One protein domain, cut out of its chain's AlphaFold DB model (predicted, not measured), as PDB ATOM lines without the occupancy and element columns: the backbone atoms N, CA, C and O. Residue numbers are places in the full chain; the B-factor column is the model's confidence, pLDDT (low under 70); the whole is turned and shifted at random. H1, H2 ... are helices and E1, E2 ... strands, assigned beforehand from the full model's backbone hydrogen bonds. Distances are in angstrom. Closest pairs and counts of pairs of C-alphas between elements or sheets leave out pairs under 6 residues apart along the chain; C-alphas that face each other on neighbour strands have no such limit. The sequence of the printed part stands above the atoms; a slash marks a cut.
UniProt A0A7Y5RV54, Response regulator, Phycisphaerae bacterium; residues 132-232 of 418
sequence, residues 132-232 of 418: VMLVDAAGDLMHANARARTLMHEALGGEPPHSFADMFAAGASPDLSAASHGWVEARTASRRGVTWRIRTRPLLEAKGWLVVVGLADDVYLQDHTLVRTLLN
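Overview. This is residues 132 to 232 of the 418 residues of the protein "Response regulator" of Phycisphaerae bacterium (UniProt A0A7Y5RV54). You are looking at a strongly twisted sheet of five strands with H1 packed on one face, while the short H2 grazes the sheet with its residues 227 to 230. From H1 a long stretch without a named element, residues 157 to 183, leads to E3, the edge strand at the far end of the sheet from E2; its C-alphas lie 7 to 17 A from the mean of all C-alphas. The printed part has 101 residues with two named helices and five strands, in the order E1, E2, H1, E3, E4, E5, H2 along the chain. The sheet runs E2, E1, E5, E4, E3, antiparallel throughout; the class is mixed, with 47 residues, under half, in named elements. The whole is compact and rounded, with a radius of gyration of the C-alphas of 12.5 A and spans of 35 by 30 by 26 A.

Along the chain. Find C-alpha 132 at (7.470, -4.703, -50.748), where E1 begins; it runs to residue 136. E2 follows at residues 141 to 144, then H1 at residues 146 to 156, 15.1 A long. After the long link come E3, residues 184 to 187, and E4, residues 195 to 203, which starts at (13.705, 10.231, -52.026) and is 25.1 A long. E5, residues 208 to 215, measures 22.8 A. H2, residues 225 to 230, ends at C-alpha 230, (-0.681, -5.641, -54.417).

Arrangement. Begin with the sheet, whose strands' lines turn by 93 degrees from edge to edge. E1 and E2 form a hairpin; there N 134 and O 143 are 2.8 A apart, within hydrogen-bond range. On the other side of E1 is E5, with N 135 and O 209 at 2.9 A. E3, E4 and E5 form a meander, each strand the antiparallel neighbour of the one before: look for N 186 and O 196 at 2.9 A, and N 210 and O 201 at 2.8 A. H1 is on the sheet, and with it makes two layers, a helix on one face of a sheet; its closest C-alphas to E1 are those of Ala 148 and Val 132, 5.8 A apart. H2 only grazes the sheet; its closest C-alphas to E5 are those of Val 227 and Val 212, 7.1 A apart. H1 and H2 are apart. In H1 and H2 every O i to N i+4 pair is within hydrogen-bond range.

Size, cuts and confidence. The two C-alphas farthest apart, those of Arg 192 and Glu 205, are 37.5 A apart. The printed part has no cut. The link from H1 to E3, 27 residues, is long. Mean pLDDT of the printed part is 83.9; look for values under 70 at residue 191, residues 205 to 206 and residues 218 to 225, of which 225 belongs to H2.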
ATOM      1  N   VAL A 132       8.663  -4.556 -51.588       92.06
ATOM      2  CA  VAL A 132       7.470  -4.703 -50.748       92.06
ATOM      3  C   VAL A 132       7.881  -4.912 -49.298       92.06
ATOM      4  O   VAL A 132       8.782  -5.705 -49.002       92.06
ATOM      5  N   MET A 133       7.178  -4.228 -48.401       93.50
ATOM      6  CA  MET A 133       7.299  -4.360 -46.955       93.50
ATOM      7  C   MET A 133       5.927  -4.638 -46.334       93.50
ATOM      8  O   MET A 133       4.897  -4.204 -46.852       93.50
ATOM      9  N   LEU A 134       5.917  -5.358 -45.217       91.94
ATOM     10  CA  LEU A 134       4.758  -5.489 -44.343       91.94
ATOM     11  C   LEU A 134       5.076  -4.775 -43.038       91.94
ATOM     12  O   LEU A 134       6.097  -5.062 -42.413       91.94
ATOM     13  N   VAL A 135       4.196  -3.864 -42.656       92.62
ATOM     14  CA  VAL A 135       4.306  -3.059 -41.441       92.62
ATOM     15  C   VAL A 135       3.083  -3.353 -40.582       92.62
ATOM     16  O   VAL A 135       1.981  -3.452 -41.118       92.62
ATOM     17  N   ASP A 136       3.239  -3.539 -39.278       91.00
ATOM     18  CA  ASP A 136       2.088  -3.777 -38.402       91.00
ATOM     19  C   ASP A 136       1.339  -2.475 -38.045       91.00
ATOM     20  O   ASP A 136       1.633  -1.391 -38.554       91.00
ATOM     21  N   ALA A 137       0.322  -2.571 -37.185       87.94
ATOM     22  CA  ALA A 137      -0.428  -1.407 -36.715       87.94
ATOM     23  C   ALA A 137       0.399  -0.436 -35.846       87.94
ATOM     24  O   ALA A 137       0.003   0.722 -35.721       87.94
ATOM     25  N   ALA A 138       1.498  -0.893 -35.238       88.50
ATOM     26  CA  ALA A 138       2.398  -0.066 -34.435       88.50
ATOM     27  C   ALA A 138       3.444   0.667 -35.293       88.50
ATOM     28  O   ALA A 138       4.040   1.636 -34.829       88.50
ATOM     29  N   GLY A 139       3.618   0.258 -36.553       88.88
ATOM     30  CA  GLY A 139       4.638   0.800 -37.447       88.88
ATOM     31  C   GLY A 139       5.906  -0.053 -37.506       88.88
ATOM     32  O   GLY A 139       6.874   0.358 -38.154       88.88
ATOM     33  N   ASP A 140       5.909  -1.230 -36.878       92.12
ATOM     34  CA  ASP A 140       7.055  -2.131 -36.854       92.12
ATOM     35  C   ASP A 140       7.162  -2.917 -38.163       92.12
ATOM     36  O   ASP A 140       6.168  -3.374 -38.743       92.12
ATOM     37  N   LEU A 141       8.393  -3.082 -38.649       91.94
ATOM     38  CA  LEU A 141       8.678  -3.797 -39.885       91.94
ATOM     39  C   LEU A 141       8.578  -5.310 -39.648       91.94
ATOM     40  O   LEU A 141       9.487  -5.942 -39.115       91.94
ATOM     41  N   MET A 142       7.484  -5.919 -40.103       89.88
ATOM     42  CA  MET A 142       7.256  -7.362 -39.980       89.88
ATOM     43  C   MET A 142       7.993  -8.174 -41.046       89.88
ATOM     44  O   MET A 142       8.390  -9.317 -40.814       89.88
ATOM     45  N   HIS A 143       8.097  -7.623 -42.257       89.31
ATOM     46  CA  HIS A 143       8.740  -8.275 -43.395       89.31
ATOM     47  C   HIS A 143       9.211  -7.245 -44.412       89.31
ATOM     48  O   HIS A 143       8.535  -6.255 -44.666       89.31
ATOM     49  N   ALA A 144      10.324  -7.542 -45.067       90.50
ATOM     50  CA  ALA A 144      10.769  -6.867 -46.276       90.50
ATOM     51  C   ALA A 144      11.292  -7.926 -47.241       90.50
ATOM     52  O   ALA A 144      12.070  -8.798 -46.834       90.50
ATOM     53  N   ASN A 145      10.871  -7.865 -48.501       89.00
ATOM     54  CA  ASN A 145      11.385  -8.771 -49.524       89.00
ATOM     55  C   ASN A 145      12.827  -8.403 -49.932       89.00
ATOM     56  O   ASN A 145      13.357  -7.373 -49.515       89.00
ATOM     57  N   ALA A 146      13.486  -9.248 -50.733       85.12
ATOM     58  CA  ALA A 146      14.891  -9.040 -51.100       85.12
ATOM     59  C   ALA A 146      15.134  -7.671 -51.763       85.12
ATOM     60  O   ALA A 146      16.054  -6.961 -51.371       85.12
ATOM     61  N   ARG A 147      14.248  -7.245 -52.674       88.44
ATOM     62  CA  ARG A 147      14.334  -5.940 -53.346       88.44
ATOM     63  C   ARG A 147      14.212  -4.768 -52.371       88.44
ATOM     64  O   ARG A 147      14.994  -3.827 -52.459       88.44
ATOM     65  N   ALA A 148      13.282  -4.839 -51.418       90.94
ATOM     66  CA  ALA A 148      13.146  -3.839 -50.362       90.94
ATOM     67  C   ALA A 148      14.386  -3.797 -49.458       90.94
ATOM     68  O   ALA A 148      14.837  -2.715 -49.101       90.94
ATOM     69  N   ARG A 149      14.978  -4.953 -49.124       89.56
ATOM     70  CA  ARG A 149      16.230  -5.017 -48.350       89.56
ATOM     71  C   ARG A 149      17.400  -4.389 -49.091       89.56
ATOM     72  O   ARG A 149      18.149  -3.647 -48.468       89.56
ATOM     73  N   THR A 150      17.525  -4.626 -50.395       87.06
ATOM     74  CA  THR A 150      18.536  -3.964 -51.228       87.06
ATOM     75  C   THR A 150      18.362  -2.450 -51.191       87.06
ATOM     76  O   THR A 150      19.313  -1.749 -50.859       87.06
ATOM     77  N   LEU A 151      17.140  -1.946 -51.419       88.62
ATOM     78  CA  LEU A 151      16.867  -0.508 -51.335       88.62
ATOM     79  C   LEU A 151      17.186   0.058 -49.947       88.62
ATOM     80  O   LEU A 151      17.819   1.105 -49.849       88.62
ATOM     81  N   MET A 152      16.785  -0.627 -48.871       89.44
ATOM     82  CA  MET A 152      17.102  -0.212 -47.500       89.44
ATOM     83  C   MET A 152      18.607  -0.174 -47.251       89.44
ATOM     84  O   MET A 152      19.093   0.794 -46.679       89.44
ATOM     85  N   HIS A 153      19.348  -1.187 -47.692       86.94
ATOM     86  CA  HIS A 153      20.796  -1.242 -47.524       86.94
ATOM     87  C   HIS A 153      21.494  -0.105 -48.284       86.94
ATOM     88  O   HIS A 153      22.342   0.588 -47.721       86.94
ATOM     89  N   GLU A 154      21.107   0.128 -49.541       85.19
ATOM     90  CA  GLU A 154      21.625   1.220 -50.374       85.19
ATOM     91  C   GLU A 154      21.302   2.599 -49.794       85.19
ATOM     92  O   GLU A 154      22.147   3.496 -49.809       85.19
ATOM     93  N   ALA A 155      20.084   2.770 -49.279       85.69
ATOM     94  CA  ALA A 155      19.664   4.025 -48.690       85.69
ATOM     95  C   ALA A 155      20.330   4.245 -47.333       85.69
ATOM     96  O   ALA A 155      20.960   5.274 -47.151       85.69
ATOM     97  N   LEU A 156      20.214   3.317 -46.384       86.50
ATOM     98  CA  LEU A 156      20.501   3.549 -44.964       86.50
ATOM     99  C   LEU A 156      21.944   3.214 -44.557       86.50
ATOM    100  O   LEU A 156      22.443   3.801 -43.599       86.50
ATOM    101  N   GLY A 157      22.641   2.339 -45.289       75.00
ATOM    102  CA  GLY A 157      24.060   2.046 -45.064       75.00
ATOM    103  C   GLY A 157      24.387   1.403 -43.707       75.00
ATOM    104  O   GLY A 157      25.372   1.794 -43.079       75.00
ATOM    105  N   GLY A 158      23.579   0.439 -43.252       77.56
ATOM    106  CA  GLY A 158      23.754  -0.254 -41.969       77.56
ATOM    107  C   GLY A 158      22.762  -1.404 -41.759       77.56
ATOM    108  O   GLY A 158      22.179  -1.905 -42.721       77.56
ATOM    109  N   GLU A 159      22.581  -1.814 -40.499       76.44
ATOM    110  CA  GLU A 159      21.576  -2.813 -40.104       76.44
ATOM    111  C   GLU A 159      20.156  -2.354 -40.491       76.44
ATOM    112  O   GLU A 159      19.851  -1.157 -40.406       76.44
ATOM    113  N   PRO A 160      19.278  -3.275 -40.926       75.50
ATOM    114  CA  PRO A 160      17.917  -2.931 -41.300       75.50
ATOM    115  C   PRO A 160      17.148  -2.399 -40.080       75.50
ATOM    116  O   PRO A 160      17.266  -2.956 -38.986       75.50
ATOM    117  N   PRO A 161      16.351  -1.336 -40.250       86.62
ATOM    118  CA  PRO A 161      15.623  -0.733 -39.144       86.62
ATOM    119  C   PRO A 161      14.527  -1.657 -38.611       86.62
ATOM    120  O   PRO A 161      13.976  -2.487 -39.339       86.62
ATOM    121  N   HIS A 162      14.190  -1.468 -37.335       86.56
ATOM    122  CA  HIS A 162      13.116  -2.207 -36.673       86.56
ATOM    123  C   HIS A 162      11.733  -1.640 -37.003       86.56
ATOM    124  O   HIS A 162      10.797  -2.417 -37.188       86.56
ATOM    125  N   SER A 163      11.603  -0.315 -37.126       91.62
ATOM    126  CA  SER A 163      10.347   0.335 -37.505       91.62
ATOM    127  C   SER A 163      10.430   0.999 -38.878       91.62
ATOM    128  O   SER A 163      11.502   1.350 -39.377       91.62
ATOM    129  N   PHE A 164       9.270   1.197 -39.501       91.88
ATOM    130  CA  PHE A 164       9.169   1.918 -40.767       91.88
ATOM    131  C   PHE A 164       9.581   3.393 -40.627       91.88
ATOM    132  O   PHE A 164      10.208   3.946 -41.527       91.88
ATOM    133  N   ALA A 165       9.282   4.022 -39.488       90.38
ATOM    134  CA  ALA A 165       9.607   5.426 -39.244       90.38
ATOM    135  C   ALA A 165      11.124   5.683 -39.194       90.38
ATOM    136  O   ALA A 165      11.581   6.718 -39.683       90.38
ATOM    137  N   ASP A 166      11.907   4.724 -38.685       90.06
ATOM    138  CA  ASP A 166      13.372   4.821 -38.569       90.06
ATOM    139  C   ASP A 166      14.086   4.916 -39.930       90.06
ATOM    140  O   ASP A 166      15.248   5.315 -40.009       90.06
ATOM    141  N   MET A 167      13.402   4.562 -41.023       91.44
ATOM    142  CA  MET A 167      13.942   4.669 -42.382       91.44
ATOM    143  C   MET A 167      14.079   6.127 -42.849       91.44
ATOM    144  O   MET A 167      14.809   6.408 -43.806       91.44
ATOM    145  N   PHE A 168      13.377   7.064 -42.210       91.56
ATOM    146  CA  PHE A 168      13.224   8.438 -42.683       91.56
ATOM    147  C   PHE A 168      13.873   9.448 -41.742       91.56
ATOM    148  O   PHE A 168      14.081   9.199 -40.557       91.56
ATOM    149  N   ALA A 169      14.211  10.623 -42.280       83.44
ATOM    150  CA  ALA A 169      14.678  11.723 -41.444       83.44
ATOM    151  C   ALA A 169      13.607  12.111 -40.401       83.44
ATOM    152  O   ALA A 169      12.410  11.923 -40.623       83.44
ATOM    153  N   ALA A 170      14.026  12.681 -39.268       79.44
ATOM    154  CA  ALA A 170      13.107  13.070 -38.198       79.44
ATOM    155  C   ALA A 170      11.991  13.995 -38.723       79.44
ATOM    156  O   ALA A 170      12.265  15.028 -39.333       79.44
ATOM    157  N   GLY A 171      10.732  13.606 -38.498       79.25
ATOM    158  CA  GLY A 171       9.552  14.329 -38.993       79.25
ATOM    159  C   GLY A 171       9.255  14.161 -40.491       79.25
ATOM    160  O   GLY A 171       8.303  14.759 -40.977       79.25
ATOM    161  N   ALA A 172      10.032  13.351 -41.218       84.31
ATOM    162  CA  ALA A 172       9.846  13.069 -42.643       84.31
ATOM    163  C   ALA A 172       9.227  11.687 -42.921       84.31
ATOM    164  O   ALA A 172       9.051  11.327 -44.086       84.31
ATOM    165  N   SER A 173       8.910  10.909 -41.877       87.94
ATOM    166  CA  SER A 173       8.181   9.647 -42.033       87.94
ATOM    167  C   SER A 173       6.805   9.920 -42.648       87.94
ATOM    168  O   SER A 173       6.071  10.765 -42.125       87.94
ATOM    169  N   PRO A 174       6.424   9.225 -43.730       90.00
ATOM    170  CA  PRO A 174       5.145   9.458 -44.374       90.00
ATOM    171  C   PRO A 174       3.993   8.864 -43.559       90.00
ATOM    172  O   PRO A 174       4.137   7.836 -42.896       90.00
ATOM    173  N   ASP A 175       2.826   9.497 -43.658       90.38
ATOM    174  CA  ASP A 175       1.576   8.958 -43.126       90.38
ATOM    175  C   ASP A 175       1.099   7.789 -44.004       90.38
ATOM    176  O   ASP A 175       0.719   7.971 -45.166       90.38
ATOM    177  N   LEU A 176       1.106   6.579 -43.437       90.25
ATOM    178  CA  LEU A 176       0.689   5.354 -44.122       90.25
ATOM    179  C   LEU A 176      -0.794   5.371 -44.521       90.25
ATOM    180  O   LEU A 176      -1.146   4.766 -45.529       90.25
ATOM    181  N   SER A 177      -1.655   6.081 -43.789       88.50
ATOM    182  CA  SER A 177      -3.073   6.237 -44.125       88.50
ATOM    183  C   SER A 177      -3.281   7.232 -45.265       88.50
ATOM    184  O   SER A 177      -4.098   7.007 -46.161       88.50
ATOM    185  N   ALA A 178      -2.518   8.324 -45.297       86.56
ATOM    186  CA  ALA A 178      -2.521   9.218 -46.456       86.56
ATOM    187  C   ALA A 178      -2.008   8.485 -47.710       86.56
ATOM    188  O   ALA A 178      -2.623   8.547 -48.779       86.56
ATOM    189  N   ALA A 179      -0.941   7.698 -47.549       90.06
ATOM    190  CA  ALA A 179      -0.343   6.888 -48.603       90.06
ATOM    191  C   ALA A 179      -1.254   5.765 -49.131       90.06
ATOM    192  O   ALA A 179      -0.931   5.159 -50.147       90.06
ATOM    193  N   SER A 180      -2.406   5.477 -48.512       88.88
ATOM    194  CA  SER A 180      -3.362   4.517 -49.085       88.88
ATOM    195  C   SER A 180      -4.242   5.136 -50.167       88.88
ATOM    196  O   SER A 180      -4.792   4.443 -51.023       88.88
ATOM    197  N   HIS A 181      -4.351   6.464 -50.156       83.56
ATOM    198  CA  HIS A 181      -5.174   7.240 -51.079       83.56
ATOM    199  C   HIS A 181      -4.345   7.868 -52.208       83.56
ATOM    200  O   HIS A 181      -4.877   8.142 -53.284       83.56
ATOM    201  N   GLY A 182      -3.032   8.013 -52.021       85.75
ATOM    202  CA  GLY A 182      -2.122   8.651 -52.970       85.75
ATOM    203  C   GLY A 182      -0.707   8.085 -52.895       85.75
ATOM    204  O   GLY A 182      -0.330   7.483 -51.897       85.75
ATOM    205  N   TRP A 183       0.084   8.287 -53.949       88.88
ATOM    206  CA  TRP A 183       1.533   8.125 -53.839       88.88
ATOM    207  C   TRP A 183       2.091   9.294 -53.032       88.88
ATOM    208  O   TRP A 183       1.728  10.442 -53.284       88.88
ATOM    209  N   VAL A 184       2.968   9.001 -52.078       92.06
ATOM    210  CA  VAL A 184       3.655  10.006 -51.261       92.06
ATOM    211  C   VAL A 184       5.157   9.876 -51.442       92.06
ATOM    212  O   VAL A 184       5.665   8.789 -51.717       92.06
ATOM    213  N   GLU A 185       5.875  10.982 -51.294       91.81
ATOM    214  CA  GLU A 185       7.332  10.997 -51.355       91.81
ATOM    215  C   GLU A 185       7.907  11.280 -49.972       91.81
ATOM    216  O   GLU A 185       7.431  12.167 -49.263       91.81
ATOM    217  N   ALA A 186       8.928  10.521 -49.585       91.12
ATOM    218  CA  ALA A 186       9.598  10.685 -48.305       91.12
ATOM    219  C   ALA A 186      11.106  10.504 -48.455       91.12
ATOM    220  O   ALA A 186      11.589   9.630 -49.181       91.12
ATOM    221  N   ARG A 187      11.865  11.350 -47.756       90.69
ATOM    222  CA  ARG A 187      13.327  11.335 -47.807       90.69
ATOM    223  C   ARG A 187      13.886  10.419 -46.724       90.69
ATOM    224  O   ARG A 187      13.615  10.603 -45.536       90.69
ATOM    225  N   THR A 188      14.694   9.456 -47.148       91.06
ATOM    226  CA  THR A 188      15.379   8.508 -46.258       91.06
ATOM    227  C   THR A 188      16.399   9.204 -45.351       91.06
ATOM    228  O   THR A 188      16.946  10.251 -45.706       91.06
ATOM    229  N   ALA A 189      16.689   8.612 -44.190       85.75
ATOM    230  CA  ALA A 189      17.560   9.170 -43.144       85.75
ATOM    231  C   ALA A 189      19.065   9.248 -43.505       85.75
ATOM    232  O   ALA A 189      19.911   9.472 -42.639       85.75
ATOM    233  N   SER A 190      19.441   9.043 -44.768       78.44
ATOM    234  CA  SER A 190      20.834   8.823 -45.158       78.44
ATOM    235  C   SER A 190      21.632  10.085 -45.463       78.44
ATOM    236  O   SER A 190      21.084  11.131 -45.805       78.44
ATOM    237  N   ARG A 191      22.972   9.975 -45.423       64.88
ATOM    238  CA  ARG A 191      23.896  11.097 -45.706       64.88
ATOM    239  C   ARG A 191      23.729  11.706 -47.102       64.88
ATOM    240  O   ARG A 191      23.984  12.893 -47.265       64.88
ATOM    241  N   ARG A 192      23.344  10.909 -48.108       70.88
ATOM    242  CA  ARG A 192      23.012  11.403 -49.461       70.88
ATOM    243  C   ARG A 192      21.520  11.735 -49.590       70.88
ATOM    244  O   ARG A 192      21.164  12.640 -50.339       70.88
ATOM    245  N   GLY A 193      20.674  11.069 -48.802       70.94
ATOM    246  CA  GLY A 193      19.237  11.285 -48.700       70.94
ATOM    247  C   GLY A 193      18.529  10.993 -50.017       70.94
ATOM    248  O   GLY A 193      18.331  11.905 -50.815       70.94
ATOM    249  N   VAL A 194      18.146   9.734 -50.223       86.88
ATOM    250  CA  VAL A 194      17.361   9.298 -51.385       86.88
ATOM    251  C   VAL A 194      15.882   9.556 -51.106       86.88
ATOM    252  O   VAL A 194      15.405   9.272 -50.002       86.88
ATOM    253  N   THR A 195      15.164  10.093 -52.090       89.38
ATOM    254  CA  THR A 195      13.705  10.231 -52.026       89.38
ATOM    255  C   THR A 195      13.058   8.950 -52.521       89.38
ATOM    256  O   THR A 195      13.278   8.523 -53.657       89.38
ATOM    257  N   TRP A 196      12.253   8.343 -51.661       91.69
ATOM    258  CA  TRP A 196      11.422   7.210 -52.020       91.69
ATOM    259  C   TRP A 196      10.013   7.661 -52.320       91.69
ATOM    260  O   TRP A 196       9.470   8.538 -51.649       91.69
ATOM    261  N   ARG A 197       9.418   7.009 -53.309       91.56
ATOM    262  CA  ARG A 197       7.997   7.072 -53.589       91.56
ATOM    263  C   ARG A 197       7.327   5.848 -52.969       91.56
ATOM    264  O   ARG A 197       7.796   4.722 -53.128       91.56
ATOM    265  N   ILE A 198       6.258   6.092 -52.220       94.25
ATOM    266  CA  ILE A 198       5.635   5.119 -51.324       94.25
ATOM    267  C   ILE A 198       4.131   5.108 -51.556       94.25
ATOM    268  O   ILE A 198       3.501   6.158 -51.699       94.25
ATOM    269  N   ARG A 199       3.552   3.909 -51.564       94.12
ATOM    270  CA  ARG A 199       2.105   3.721 -51.520       94.12
ATOM    271  C   ARG A 199       1.748   2.508 -50.687       94.12
ATOM    272  O   ARG A 199       2.521   1.554 -50.603       94.12
ATOM    273  N   THR A 200       0.591   2.560 -50.047       94.12
ATOM    274  CA  THR A 200       0.208   1.569 -49.044       94.12
ATOM    275  C   THR A 200      -1.171   0.990 -49.320       94.12
ATOM    276  O   THR A 200      -1.994   1.565 -50.036       94.12
ATOM    277  N   ARG A 201      -1.436  -0.173 -48.730       91.75
ATOM    278  CA  ARG A 201      -2.773  -0.752 -48.626       91.75
ATOM    279  C   ARG A 201      -2.962  -1.352 -47.233       91.75
ATOM    280  O   ARG A 201      -2.083  -2.094 -46.791       91.75
ATOM    281  N   PRO A 202      -4.087  -1.091 -46.546       89.31
ATOM    282  CA  PRO A 202      -4.368  -1.740 -45.273       89.31
ATOM    283  C   PRO A 202      -4.652  -3.236 -45.480       89.31
ATOM    284  O   PRO A 202      -5.383  -3.628 -46.395       89.31
ATOM    285  N   LEU A 203      -4.083  -4.078 -44.621       84.75
ATOM    286  CA  LEU A 203      -4.315  -5.522 -44.601       84.75
ATOM    287  C   LEU A 203      -5.556  -5.840 -43.763       84.75
ATOM    288  O   LEU A 203      -5.626  -5.466 -42.593       84.75
ATOM    289  N   LEU A 204      -6.510  -6.564 -44.354       73.38
ATOM    290  CA  LEU A 204      -7.808  -6.846 -43.728       73.38
ATOM    291  C   LEU A 204      -7.695  -7.756 -42.493       73.38
ATOM    292  O   LEU A 204      -8.262  -7.437 -41.452       73.38
ATOM    293  N   GLU A 205      -6.950  -8.864 -42.581       66.44
ATOM    294  CA  GLU A 205      -6.849  -9.840 -41.480       66.44
ATOM    295  C   GLU A 205      -5.654  -9.598 -40.543       66.44
ATOM    296  O   GLU A 205      -5.747  -9.860 -39.345       66.44
ATOM    297  N   ALA A 206      -4.537  -9.070 -41.053       63.72
ATOM    298  CA  ALA A 206      -3.284  -8.963 -40.296       63.72
ATOM    299  C   ALA A 206      -3.150  -7.687 -39.436       63.72
ATOM    300  O   ALA A 206      -2.197  -7.591 -38.670       63.72
ATOM    301  N   LYS A 207      -4.082  -6.722 -39.545       76.88
ATOM    302  CA  LYS A 207      -4.036  -5.405 -38.868       76.88
ATOM    303  C   LYS A 207      -2.689  -4.684 -39.063       76.88
ATOM    304  O   LYS A 207      -1.922  -4.504 -38.122       76.88
ATOM    305  N   GLY A 208      -2.425  -4.259 -40.294       88.88
ATOM    306  CA  GLY A 208      -1.199  -3.560 -40.679       88.88
ATOM    307  C   GLY A 208      -1.277  -3.021 -42.105       88.88
ATOM    308  O   GLY A 208      -2.362  -2.915 -42.680       88.88
ATOM    309  N   TRP A 209      -0.126  -2.724 -42.690       92.62
ATOM    310  CA  TRP A 209       0.027  -2.139 -44.012       92.62
ATOM    311  C   TRP A 209       0.904  -3.013 -44.899       92.62
ATOM    312  O   TRP A 209       2.000  -3.422 -44.519       92.62
ATOM    313  N   LEU A 210       0.437  -3.244 -46.122       93.12
ATOM    314  CA  LEU A 210       1.302  -3.597 -47.235       93.12
ATOM    315  C   LEU A 210       1.857  -2.297 -47.808       93.12
ATOM    316  O   LEU A 210       1.085  -1.415 -48.183       93.12
ATOM    317  N   VAL A 211       3.178  -2.180 -47.871       94.69
ATOM    318  CA  VAL A 211       3.872  -0.980 -48.333       94.69
ATOM    319  C   VAL A 211       4.675  -1.323 -49.580       94.69
ATOM    320  O   VAL A 211       5.516  -2.219 -49.557       94.69
ATOM    321  N   VAL A 212       4.416  -0.603 -50.668       93.75
ATOM    322  CA  VAL A 212       5.236  -0.630 -51.882       93.75
ATOM    323  C   VAL A 212       6.134   0.595 -51.879       93.75
ATOM    324  O   VAL A 212       5.670   1.713 -51.644       93.75
ATOM    325  N   VAL A 213       7.416   0.372 -52.153       92.19
ATOM    326  CA  VAL A 213       8.448   1.408 -52.143       92.19
ATOM    327  C   VAL A 213       9.224   1.357 -53.452       92.19
ATOM    328  O   VAL A 213       9.502   0.281 -53.973       92.19
ATOM    329  N   GLY A 214       9.613   2.512 -53.973       87.81
ATOM    330  CA  GLY A 214      10.585   2.609 -55.056       87.81
ATOM    331  C   GLY A 214      11.250   3.975 -55.085       87.81
ATOM    332  O   GLY A 214      10.989   4.828 -54.233       87.81
ATOM    333  N   LEU A 215      12.143   4.182 -56.046       81.44
ATOM    334  CA  LEU A 215      12.816   5.466 -56.212       81.44
ATOM    335  C   LEU A 215      11.838   6.501 -56.787       81.44
ATOM    336  O   LEU A 215      10.954   6.164 -57.572       81.44
ATOM    337  N   ALA A 216      11.960   7.768 -56.384       79.88
ATOM    338  CA  ALA A 216      11.051   8.822 -56.850       79.88
ATOM    339  C   ALA A 216      11.149   9.100 -58.367       79.88
ATOM    340  O   ALA A 216      10.197   9.589 -58.978       79.88
ATOM    341  N   ASP A 217      12.268   8.763 -58.996       70.31
ATOM    342  CA  ASP A 217      12.473   8.846 -60.442       70.31
ATOM    343  C   ASP A 217      11.995   7.597 -61.203       70.31
ATOM    344  O   ASP A 217      11.950   7.619 -62.432       70.31
ATOM    345  N   ASP A 218      11.549   6.545 -60.506       67.00
ATOM    346  CA  ASP A 218      10.863   5.416 -61.132       67.00
ATOM    347  C   ASP A 218       9.437   5.835 -61.519       67.00
ATOM    348  O   ASP A 218       8.480   5.783 -60.734       67.00
ATOM    349  N   VAL A 219       9.317   6.328 -62.753       53.00
ATOM    350  CA  VAL A 219       8.059   6.814 -63.335       53.00
ATOM    351  C   VAL A 219       7.082   5.662 -63.610       53.00
ATOM    352  O   VAL A 219       5.889   5.904 -63.748       53.00
ATOM    353  N   TYR A 220       7.555   4.411 -63.649       55.06
ATOM    354  CA  TYR A 220       6.758   3.254 -64.067       55.06
ATOM    355  C   TYR A 220       6.217   2.427 -62.902       55.06
ATOM    356  O   TYR A 220       5.249   1.686 -63.077       55.06
ATOM    357  N   LEU A 221       6.773   2.594 -61.699       68.56
ATOM    358  CA  LEU A 221       6.324   1.901 -60.490       68.56
ATOM    359  C   LEU A 221       4.806   2.006 -60.263       68.56
ATOM    360  O   LEU A 221       4.176   1.042 -59.833       68.56
ATOM    361  N   GLN A 222       4.211   3.168 -60.553       66.06
ATOM    362  CA  GLN A 222       2.786   3.425 -60.308       66.06
ATOM    363  C   GLN A 222       1.860   2.580 -61.180       66.06
ATOM    364  O   GLN A 222       0.741   2.263 -60.772       66.06
ATOM    365  N   ASP A 223       2.352   2.201 -62.352       57.97
ATOM    366  CA  ASP A 223       1.568   1.556 -63.388       57.97
ATOM    367  C   ASP A 223       1.991   0.100 -63.632       57.97
ATOM    368  O   ASP A 223       1.564  -0.516 -64.606       57.97
ATOM    369  N   HIS A 224       2.831  -0.456 -62.758       65.44
ATOM    370  CA  HIS A 224       3.245  -1.854 -62.808       65.44
ATOM    371  C   HIS A 224       2.114  -2.762 -62.291       65.44
ATOM    372  O   HIS A 224       1.663  -2.605 -61.155       65.44
ATOM    373  N   THR A 225       1.688  -3.777 -63.055       60.41
ATOM    374  CA  THR A 225       0.570  -4.662 -62.650       60.41
ATOM    375  C   THR A 225       0.730  -5.335 -61.299       60.41
ATOM    376  O   THR A 225      -0.250  -5.442 -60.558       60.41
ATOM    377  N   LEU A 226       1.940  -5.753 -60.922       70.19
ATOM    378  CA  LEU A 226       2.174  -6.306 -59.590       70.19
ATOM    379  C   LEU A 226       1.888  -5.267 -58.507       70.19
ATOM    380  O   LEU A 226       1.183  -5.575 -57.552       70.19
ATOM    381  N   VAL A 227       2.346  -4.026 -58.682       78.19
ATOM    382  CA  VAL A 227       2.064  -2.920 -57.755       78.19
ATOM    383  C   VAL A 227       0.563  -2.659 -57.667       78.19
ATOM    384  O   VAL A 227       0.018  -2.599 -56.565       78.19
ATOM    385  N   ARG A 228      -0.131  -2.580 -58.806       75.31
ATOM    386  CA  ARG A 228      -1.585  -2.364 -58.839       75.31
ATOM    387  C   ARG A 228      -2.346  -3.492 -58.147       75.31
ATOM    388  O   ARG A 228      -3.232  -3.224 -57.340       75.31
ATOM    389  N   THR A 229      -1.953  -4.741 -58.395       71.94
ATOM    390  CA  THR A 229      -2.553  -5.934 -57.777       71.94
ATOM    391  C   THR A 229      -2.319  -5.941 -56.265       71.94
ATOM    392  O   THR A 229      -3.265  -6.091 -55.492       71.94
ATOM    393  N   LEU A 230      -1.077  -5.703 -55.828       82.38
ATOM    394  CA  LEU A 230      -0.681  -5.641 -54.417       82.38
ATOM    395  C   LEU A 230      -1.402  -4.525 -53.657       82.38
ATOM    396  O   LEU A 230      -1.793  -4.719 -52.505       82.38
ATOM    397  N   LEU A 231      -1.581  -3.366 -54.294       84.62
ATOM    398  CA  LEU A 231      -2.215  -2.184 -53.712       84.62
ATOM    399  C   LEU A 231      -3.721  -2.111 -53.975       84.62
ATOM    400  O   LEU A 231      -4.368  -1.165 -53.529       84.62
ATOM    401  N   ASN A 232      -4.300  -3.118 -54.638       75.94
ATOM    402  CA  ASN A 232      -5.700  -3.120 -55.058       75.94
ATOM    403  C   ASN A 232      -6.098  -1.803 -55.755       75.94
ATOM    404  O   ASN A 232      -7.184  -1.254 -55.558       75.94
TER     405      ASN A 232